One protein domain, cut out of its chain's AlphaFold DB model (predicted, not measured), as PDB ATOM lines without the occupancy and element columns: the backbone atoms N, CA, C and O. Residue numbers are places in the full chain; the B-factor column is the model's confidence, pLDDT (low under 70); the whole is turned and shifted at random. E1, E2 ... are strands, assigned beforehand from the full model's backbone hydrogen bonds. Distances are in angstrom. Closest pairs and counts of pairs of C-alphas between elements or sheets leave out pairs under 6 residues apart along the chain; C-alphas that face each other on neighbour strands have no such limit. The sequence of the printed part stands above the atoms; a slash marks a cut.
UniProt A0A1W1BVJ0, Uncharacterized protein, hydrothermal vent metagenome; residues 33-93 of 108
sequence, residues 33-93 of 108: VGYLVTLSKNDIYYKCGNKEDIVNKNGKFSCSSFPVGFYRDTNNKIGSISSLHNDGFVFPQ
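What this domain is: This is residues 33 to 93 of the 108 residues of an uncharacterized protein of hydrothermal vent metagenome (UniProt A0A1W1BVJ0). Picture a small all-strand domain in which a twisted antiparallel sheet of four strands, E3, E2, E5 and E6, makes a wall, and a short pair of strands, E1 and E4, stands over part of one face of it, with E4 nearest to the wall at the ends of E2 and E3. Beside E1, residues 89 to 90 of the final stretch add a short parallel pairing to this smaller layer, which is only partly face to face with the wall. The printed part has 61 residues, with six named strands in the order E1 E2 E3 E4 E5 E6 and no named helix; 25 of the residues, under half, are in the strands. The whole is compact, with a radius of gyration of the C-alphas of 10.3 A, and rounded, with spans of 28 by 26 by 19 A.

How they stand to each other: Begin with the four-stranded sheet, in the order E3, residues 51 to 54, E2, residues 45 to 48, E5, residues 68 to 71, and E6, residues 77 to 81. E3 and E6 are its edge strands, and from edge to edge the strands' lines turn by 63 degrees. At the inner strands E2 and E5, antiparallel at 155 degrees, look for N 47 and O 69, 2.9 A apart and within hydrogen-bond range. E2 and E3 form a hairpin, where N 46 and O 53 are 2.8 A apart. E5 and E6 form another hairpin, where N 70 and O 79 are 2.8 A apart. Now turn to E1, residues 33 to 36, and E4, residues 60 to 63, antiparallel at 134 degrees, with N 61 and O 34 2.9 A apart. The closest C-alphas of E2 and E4 are those of Cys 48 and Cys 63, 6.1 A apart. E4 and E5 meet only through their link, and E1 is apart from E2, E3, E5 and E6.

Where its parts are: Find C-alpha 45 at (42.766, 15.892, -48.485), where E2 begins its 10.5 A; E3 is 10.2 A long and E5 10.0 A. E6, the longest strand by residues, runs 11.7 A to C-alpha 81 at (34.300, 25.143, -53.625). E1 begins at C-alpha 33, at (33.416, 24.161, -40.769), and is 10.2 A long; E4 is 10.4 A long.

The domain as a whole: The two C-alphas farthest apart are those of Asn 75 and Asn 86, at 29.7 A. The printed part has no cut and no long link between its strands; after E6, residues 82 to 93 hold no named element. The mean pLDDT of the printed part is 90.6, and look for low confidence, under 70, at residue 39 and residues 41 to 42.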
ATOM      1  N   VAL A  33      33.501  25.618 -40.833       95.88
ATOM      2  CA  VAL A  33      33.416  24.161 -40.769       95.88
ATOM      3  C   VAL A  33      32.404  23.678 -41.796       95.88
ATOM      4  O   VAL A  33      31.273  24.158 -41.798       95.88
ATOM      5  N   GLY A  34      32.793  22.706 -42.618       95.75
ATOM      6  CA  GLY A  34      31.909  22.050 -43.576       95.75
ATOM      7  C   GLY A  34      32.001  20.528 -43.514       95.75
ATOM      8  O   GLY A  34      32.886  19.966 -42.863       95.75
ATOM      9  N   TYR A  35      31.071  19.862 -44.196       95.94
ATOM     10  CA  TYR A  35      30.952  18.410 -44.258       95.94
ATOM     11  C   TYR A  35      30.855  17.940 -45.707       95.94
ATOM     12  O   TYR A  35      29.864  18.171 -46.392       95.94
ATOM     13  N   LEU A  36      31.886  17.237 -46.158       94.31
ATOM     14  CA  LEU A  36      31.931  16.593 -47.454       94.31
ATOM     15  C   LEU A  36      31.084  15.315 -47.458       94.31
ATOM     16  O   LEU A  36      31.396  14.318 -46.795       94.31
ATOM     17  N   VAL A  37      30.015  15.334 -48.245       92.69
ATOM     18  CA  VAL A  37      29.105  14.208 -48.442       92.69
ATOM     19  C   VAL A  37      29.561  13.418 -49.665       92.69
ATOM     20  O   VAL A  37      29.181  13.706 -50.792       92.69
ATOM     21  N   THR A  38      30.394  12.402 -49.449       81.56
ATOM     22  CA  THR A  38      30.873  11.500 -50.510       81.56
ATOM     23  C   THR A  38      30.693  10.031 -50.126       81.56
ATOM     24  O   THR A  38      30.646   9.688 -48.939       81.56
ATOM     25  N   LEU A  39      30.601   9.165 -51.140       61.41
ATOM     26  CA  LEU A  39      30.521   7.707 -50.999       61.41
ATOM     27  C   LEU A  39      31.878   7.081 -50.628       61.41
ATOM     28  O   LEU A  39      31.905   6.029 -49.998       61.41
ATOM     29  N   SER A  40      32.991   7.742 -50.969       71.12
ATOM     30  CA  SER A  40      34.352   7.306 -50.629       71.12
ATOM     31  C   SER A  40      35.030   8.377 -49.785       71.12
ATOM     32  O   SER A  40      35.589   9.332 -50.315       71.12
ATOM     33  N   LYS A  41      34.923   8.244 -48.459       67.06
ATOM     34  CA  LYS A  41      35.471   9.201 -47.479       67.06
ATOM     35  C   LYS A  41      36.911   8.898 -47.070       67.06
ATOM     36  O   LYS A  41      37.484   9.646 -46.286       67.06
ATOM     37  N   ASN A  42      37.468   7.798 -47.561       68.88
ATOM     38  CA  ASN A  42      38.828   7.419 -47.229       68.88
ATOM     39  C   ASN A  42      39.780   8.290 -48.060       68.88
ATOM     40  O   ASN A  42      39.640   8.360 -49.281       68.88
ATOM     41  N   ASP A  43      40.693   8.964 -47.362       81.56
ATOM     42  CA  ASP A  43      41.864   9.649 -47.917       81.56
ATOM     43  C   ASP A  43      41.581  10.881 -48.796       81.56
ATOM     44  O   ASP A  43      42.307  11.155 -49.748       81.56
ATOM     45  N   ILE A  44      40.541  11.666 -48.479       91.31
ATOM     46  CA  ILE A  44      40.372  12.989 -49.104       91.31
ATOM     47  C   ILE A  44      41.140  14.042 -48.309       91.31
ATOM     48  O   ILE A  44      40.869  14.275 -47.132       91.31
ATOM     49  N   TYR A  45      42.048  14.729 -48.988       93.38
ATOM     50  CA  TYR A  45      42.766  15.892 -48.485       93.38
ATOM     51  C   TYR A  45      42.025  17.163 -48.877       93.38
ATOM     52  O   TYR A  45      41.381  17.224 -49.929       93.38
ATOM     53  N   TYR A  46      42.139  18.201 -48.059       93.94
ATOM     54  CA  TYR A  46      41.646  19.524 -48.400       93.94
ATOM     55  C   TYR A  46      42.725  20.586 -48.204       93.94
ATOM     56  O   TYR A  46      43.565  20.486 -47.308       93.94
ATOM     57  N   LYS A  47      42.697  21.612 -49.059       95.31
ATOM     58  CA  LYS A  47      43.622  22.750 -49.024       95.31
ATOM     59  C   LYS A  47      42.860  24.067 -49.101       95.31
ATOM     60  O   LYS A  47      41.957  24.207 -49.927       95.31
ATOM     61  N   CYS A  48      43.228  25.026 -48.260       94.44
ATOM     62  CA  CYS A  48      42.667  26.377 -48.244       94.44
ATOM     63  C   CYS A  48      43.679  27.368 -47.658       94.44
ATOM     64  O   CYS A  48      44.144  27.208 -46.527       94.44
ATOM     65  N   GLY A  49      44.051  28.388 -48.434       91.94
ATOM     66  CA  GLY A  49      45.146  29.287 -48.065       91.94
ATOM     67  C   GLY A  49      46.427  28.502 -47.759       91.94
ATOM     68  O   GLY A  49      46.903  27.743 -48.597       91.94
ATOM     69  N   ASN A  50      46.943  28.648 -46.536       91.12
ATOM     70  CA  ASN A  50      48.138  27.937 -46.058       91.12
ATOM     71  C   ASN A  50      47.823  26.629 -45.305       91.12
ATOM     72  O   ASN A  50      48.736  26.001 -44.770       91.12
ATOM     73  N   LYS A  51      46.546  26.241 -45.196       92.94
ATOM     74  CA  LYS A  51      46.117  25.038 -44.480       92.94
ATOM     75  C   LYS A  51      45.981  23.873 -45.448       92.94
ATOM     76  O   LYS A  51      45.314  23.986 -46.475       92.94
ATOM     77  N   GLU A  52      46.572  22.752 -45.066       94.62
ATOM     78  CA  GLU A  52      46.431  21.455 -45.717       94.62
ATOM     79  C   GLU A  52      46.175  20.415 -44.631       94.62
ATOM     80  O   GLU A  52      46.912  20.356 -43.646       94.62
ATOM     81  N   ASP A  53      45.097  19.650 -44.772       94.12
ATOM     82  CA  ASP A  53      44.687  18.653 -43.783       94.12
ATOM     83  C   ASP A  53      43.794  17.584 -44.440       94.12
ATOM     84  O   ASP A  53      43.463  17.660 -45.626       94.12
ATOM     85  N   ILE A  54      43.412  16.562 -43.680       92.81
ATOM     86  CA  ILE A  54      42.605  15.432 -44.139       92.81
ATOM     87  C   ILE A  54      41.155  15.618 -43.692       92.81
ATOM     88  O   ILE A  54      40.859  15.944 -42.539       92.81
ATOM     89  N   VAL A  55      40.222  15.368 -44.609       93.19
ATOM     90  CA  VAL A  55      38.798  15.286 -44.289       93.19
ATOM     91  C   VAL A  55      38.594  14.119 -43.329       93.19
ATOM     92  O   VAL A  55      38.940  12.977 -43.626       93.19
ATOM     93  N   ASN A  56      38.018  14.384 -42.159       91.94
ATOM     94  CA  ASN A  56      37.885  13.328 -41.164       91.94
ATOM     95  C   ASN A  56      36.872  12.249 -41.598       91.94
ATOM     96  O   ASN A  56      36.084  12.429 -42.525       91.94
ATOM     97  N   LYS A  57      36.801  11.144 -40.846       89.62
ATOM     98  CA  LYS A  57      35.883  10.019 -41.116       89.62
ATOM     99  C   LYS A  57      34.394  10.391 -41.265       89.62
ATOM    100  O   LYS A  57      33.633   9.662 -41.894       89.62
ATOM    101  N   ASN A  58      33.965  11.513 -40.683       90.88
ATOM    102  CA  ASN A  58      32.586  11.995 -40.770       90.88
ATOM    103  C   ASN A  58      32.363  12.917 -41.982       90.88
ATOM    104  O   ASN A  58      31.235  13.349 -42.203       90.88
ATOM    105  N   GLY A  59      33.402  13.211 -42.766       92.38
ATOM    106  CA  GLY A  59      33.378  14.187 -43.852       92.38
ATOM    107  C   GLY A  59      33.741  15.607 -43.410       92.38
ATOM    108  O   GLY A  59      33.687  16.519 -44.223       92.38
ATOM    109  N   LYS A  60      34.090  15.843 -42.140       94.62
ATOM    110  CA  LYS A  60      34.320  17.202 -41.627       94.62
ATOM    111  C   LYS A  60      35.645  17.771 -42.139       94.62
ATOM    112  O   LYS A  60      36.674  17.103 -42.033       94.62
ATOM    113  N   PHE A  61      35.620  19.030 -42.558       94.69
ATOM    114  CA  PHE A  61      36.793  19.868 -42.812       94.69
ATOM    115  C   PHE A  61      36.616  21.246 -42.156       94.69
ATOM    116  O   PHE A  61      35.498  21.646 -41.820       94.69
ATOM    117  N   SER A  62      37.719  21.965 -41.938       95.69
ATOM    118  CA  SER A  62      37.701  23.316 -41.365       95.69
ATOM    119  C   SER A  62      38.710  24.219 -42.064       95.69
ATOM    120  O   SER A  62      39.894  23.877 -42.116       95.69
ATOM    121  N   CYS A  63      38.256  25.367 -42.565       94.31
ATOM    122  CA  CYS A  63      39.052  26.328 -43.327       94.31
ATOM    123  C   CYS A  63      38.722  27.763 -42.934       94.31
ATOM    124  O   CYS A  63      37.555  28.110 -42.782       94.31
ATOM    125  N   SER A  64      39.735  28.619 -42.823       92.50
ATOM    126  CA  SER A  64      39.531  30.051 -42.575       92.50
ATOM    127  C   SER A  64      39.271  30.855 -43.855       92.50
ATOM    128  O   SER A  64      38.662  31.922 -43.809       92.50
ATOM    129  N   SER A  65      39.676  30.316 -45.010       93.44
ATOM    130  CA  SER A  65      39.632  30.992 -46.307       93.44
ATOM    131  C   SER A  65      39.068  30.103 -47.421       93.44
ATOM    132  O   SER A  65      38.991  28.879 -47.296       93.44
ATOM    133  N   PHE A  66      38.655  30.749 -48.513       93.06
ATOM    134  CA  PHE A  66      38.223  30.122 -49.763       93.06
ATOM    135  C   PHE A  66      39.156  30.535 -50.913       93.06
ATOM    136  O   PHE A  66      39.756  31.609 -50.834       93.06
ATOM    137  N   PRO A  67      39.236  29.747 -52.002       94.75
ATOM    138  CA  PRO A  67      38.530  28.482 -52.229       94.75
ATOM    139  C   PRO A  67      39.084  27.325 -51.387       94.75
ATOM    140  O   PRO A  67      40.248  27.333 -50.992       94.75
ATOM    141  N   VAL A  68      38.242  26.320 -51.139       95.62
ATOM    142  CA  VAL A  68      38.666  25.039 -50.557       95.62
ATOM    143  C   VAL A  68      38.794  24.034 -51.692       95.62
ATOM    144  O   VAL A  68      37.806  23.731 -52.363       95.62
ATOM    145  N   GLY A  69      40.006  23.545 -51.937       95.12
ATOM    146  CA  GLY A  69      40.275  22.466 -52.887       95.12
ATOM    147  C   GLY A  69      40.248  21.108 -52.197       95.12
ATOM    148  O   GLY A  69      40.781  20.981 -51.099       95.12
ATOM    149  N   PHE A  70      39.664  20.106 -52.848       93.88
ATOM    150  CA  PHE A  70      39.610  18.720 -52.390       93.88
ATOM    151  C   PHE A  70      40.431  17.829 -53.314       93.88
ATOM    152  O   PHE A  70      40.368  17.966 -54.537       93.88
ATOM    153  N   TYR A  71      41.183  16.902 -52.731       92.25
ATOM    154  CA  TYR A  71      42.168  16.093 -53.433       92.25
ATOM    155  C   TYR A  71      42.106  14.634 -52.983       92.25
ATOM    156  O   TYR A  71      41.862  14.360 -51.809       92.25
ATOM    157  N   ARG A  72      42.346  13.696 -53.904       88.88
ATOM    158  CA  ARG A  72      42.481  12.260 -53.582       88.88
ATOM    159  C   ARG A  72      43.897  11.904 -53.125       88.88
ATOM    160  O   ARG A  72      44.091  10.964 -52.370       88.88
ATOM    161  N   ASP A  73      44.877  12.650 -53.611       84.62
ATOM    162  CA  ASP A  73      46.294  12.544 -53.280       84.62
ATOM    163  C   ASP A  73      46.951  13.920 -53.487       84.62
ATOM    164  O   ASP A  73      46.274  14.895 -53.811       84.62
ATOM    165  N   THR A  74      48.266  14.040 -53.313       80.50
ATOM    166  CA  THR A  74      48.964  15.332 -53.426       80.50
ATOM    167  C   THR A  74      48.851  16.010 -54.795       80.50
ATOM    168  O   THR A  74      49.002  17.229 -54.862       80.50
ATOM    169  N   ASN A  75      48.567  15.261 -55.864       82.06
ATOM    170  CA  ASN A  75      48.569  15.741 -57.246       82.06
ATOM    171  C   ASN A  75      47.201  15.630 -57.942       82.06
ATOM    172  O   ASN A  75      47.043  16.132 -59.051       82.06
ATOM    173  N   ASN A  76      46.214  14.991 -57.315       87.00
ATOM    174  CA  ASN A  76      44.919  14.700 -57.918       87.00
ATOM    175  C   ASN A  76      43.807  15.536 -57.276       87.00
ATOM    176  O   ASN A  76      43.161  15.107 -56.310       87.00
ATOM    177  N   LYS A  77      43.607  16.751 -57.800       90.88
ATOM    178  CA  LYS A  77      42.513  17.636 -57.392       90.88
ATOM    179  C   LYS A  77      41.198  17.095 -57.947       90.88
ATOM    180  O   LYS A  77      41.011  17.016 -59.152       90.88
ATOM    181  N   ILE A  78      40.273  16.761 -57.056       90.62
ATOM    182  CA  ILE A  78      38.935  16.279 -57.416       90.62
ATOM    183  C   ILE A  78      38.031  17.468 -57.760       90.62
ATOM    184  O   ILE A  78      37.194  17.380 -58.650       90.62
ATOM    185  N   GLY A  79      38.196  18.586 -57.055       92.44
ATOM    186  CA  GLY A  79      37.423  19.795 -57.297       92.44
ATOM    187  C   GLY A  79      37.664  20.858 -56.236       92.44
ATOM    188  O   GLY A  79      38.500  20.699 -55.345       92.44
ATOM    189  N   SER A  80      36.940  21.967 -56.331       95.31
ATOM    190  CA  SER A  80      36.980  23.024 -55.320       95.31
ATOM    191  C   SER A  80      35.634  23.702 -55.124       95.31
ATOM    192  O   SER A  80      34.821  23.759 -56.043       95.31
ATOM    193  N   ILE A  81      35.430  24.265 -53.938       95.56
ATOM    194  CA  ILE A  81      34.300  25.143 -53.625       95.56
ATOM    195  C   ILE A  81      34.809  26.560 -53.356       95.56
ATOM    196  O   ILE A  81      35.837  26.753 -52.703       95.56
ATOM    197  N   SER A  82      34.091  27.568 -53.847       95.50
ATOM    198  CA  SER A  82      34.394  28.988 -53.611       95.50
ATOM    199  C   SER A  82      33.667  29.563 -52.394       95.50
ATOM    200  O   SER A  82      34.006  30.642 -51.914       95.50
ATOM    201  N   SER A  83      32.661  28.849 -51.894       94.62
ATOM    202  CA  SER A  83      31.889  29.199 -50.707       94.62
ATOM    203  C   SER A  83      31.265  27.940 -50.105       94.62
ATOM    204  O   SER A  83      31.276  26.882 -50.730       94.62
ATOM    205  N   LEU A  84      30.749  28.053 -48.883       94.19
ATOM    206  CA  LEU A  84      29.994  26.995 -48.221       94.19
ATOM    207  C   LEU A  84      28.529  27.416 -48.154       94.19
ATOM    208  O   LEU A  84      28.238  28.563 -47.807       94.19
ATOM    209  N   HIS A  85      27.624  26.495 -48.470       92.62
ATOM    210  CA  HIS A  85      26.196  26.695 -48.256       92.62
ATOM    211  C   HIS A  85      25.871  26.820 -46.760       92.62
ATOM    212  O   HIS A  85      26.639  26.401 -45.892       92.62
ATOM    213  N   ASN A  86      24.709  27.395 -46.448       91.88
ATOM    214  CA  ASN A  86      24.291  27.639 -45.062       91.88
ATOM    215  C   ASN A  86      24.091  26.354 -44.245       91.88
ATOM    216  O   ASN A  86      24.167  26.392 -43.020       91.88
ATOM    217  N   ASP A  87      23.818  25.231 -44.909       93.75
ATOM    218  CA  ASP A  87      23.674  23.921 -44.275       93.75
ATOM    219  C   ASP A  87      25.030  23.280 -43.922       93.75
ATOM    220  O   ASP A  87      25.084  22.312 -43.166       93.75
ATOM    221  N   GLY A  88      26.131  23.845 -44.428       94.75
ATOM    222  CA  GLY A  88      27.485  23.368 -44.197       94.75
ATOM    223  C   GLY A  88      27.832  22.086 -44.949       94.75
ATOM    224  O   GLY A  88      28.911  21.539 -44.717       94.75
ATOM    225  N   PHE A  89      26.961  21.590 -45.828       96.12
ATOM    226  CA  PHE A  89      27.208  20.373 -46.591       96.12
ATOM    227  C   PHE A  89      27.788  20.700 -47.963       96.12
ATOM    228  O   PHE A  89      27.431  21.683 -48.604       96.12
ATOM    229  N   VAL A  90      28.720  19.857 -48.394       94.81
ATOM    230  CA  VAL A  90      29.341  19.921 -49.715       94.81
ATOM    231  C   VAL A  90      29.091  18.594 -50.393       94.81
ATOM    232  O   VAL A  90      29.588  17.556 -49.948       94.81
ATOM    233  N   PHE A  91      28.328  18.624 -51.469       93.25
ATOM    234  CA  PHE A  91      28.064  17.474 -52.310       93.25
ATOM    235  C   PHE A  91      28.960  17.511 -53.557       93.25
ATOM    236  O   PHE A  91      29.458  18.573 -53.932       93.25
ATOM    237  N   PRO A  92      29.175  16.373 -54.243       89.62
ATOM    238  CA  PRO A  92      30.017  16.332 -55.436       89.62
ATOM    239  C   PRO A  92      29.574  17.312 -56.530       89.62
ATOM    240  O   PRO A  92      30.420  17.878 -57.210       89.62
ATOM    241  N   GLN A  93      28.269  17.558 -56.668       90.25
ATOM    242  CA  GLN A  93      27.730  18.526 -57.626       90.25
ATOM    243  C   GLN A  93      28.002  19.996 -57.270       90.25
ATOM    244  O   GLN A  93      27.880  20.852 -58.141       90.25
TER     245      GLN A  93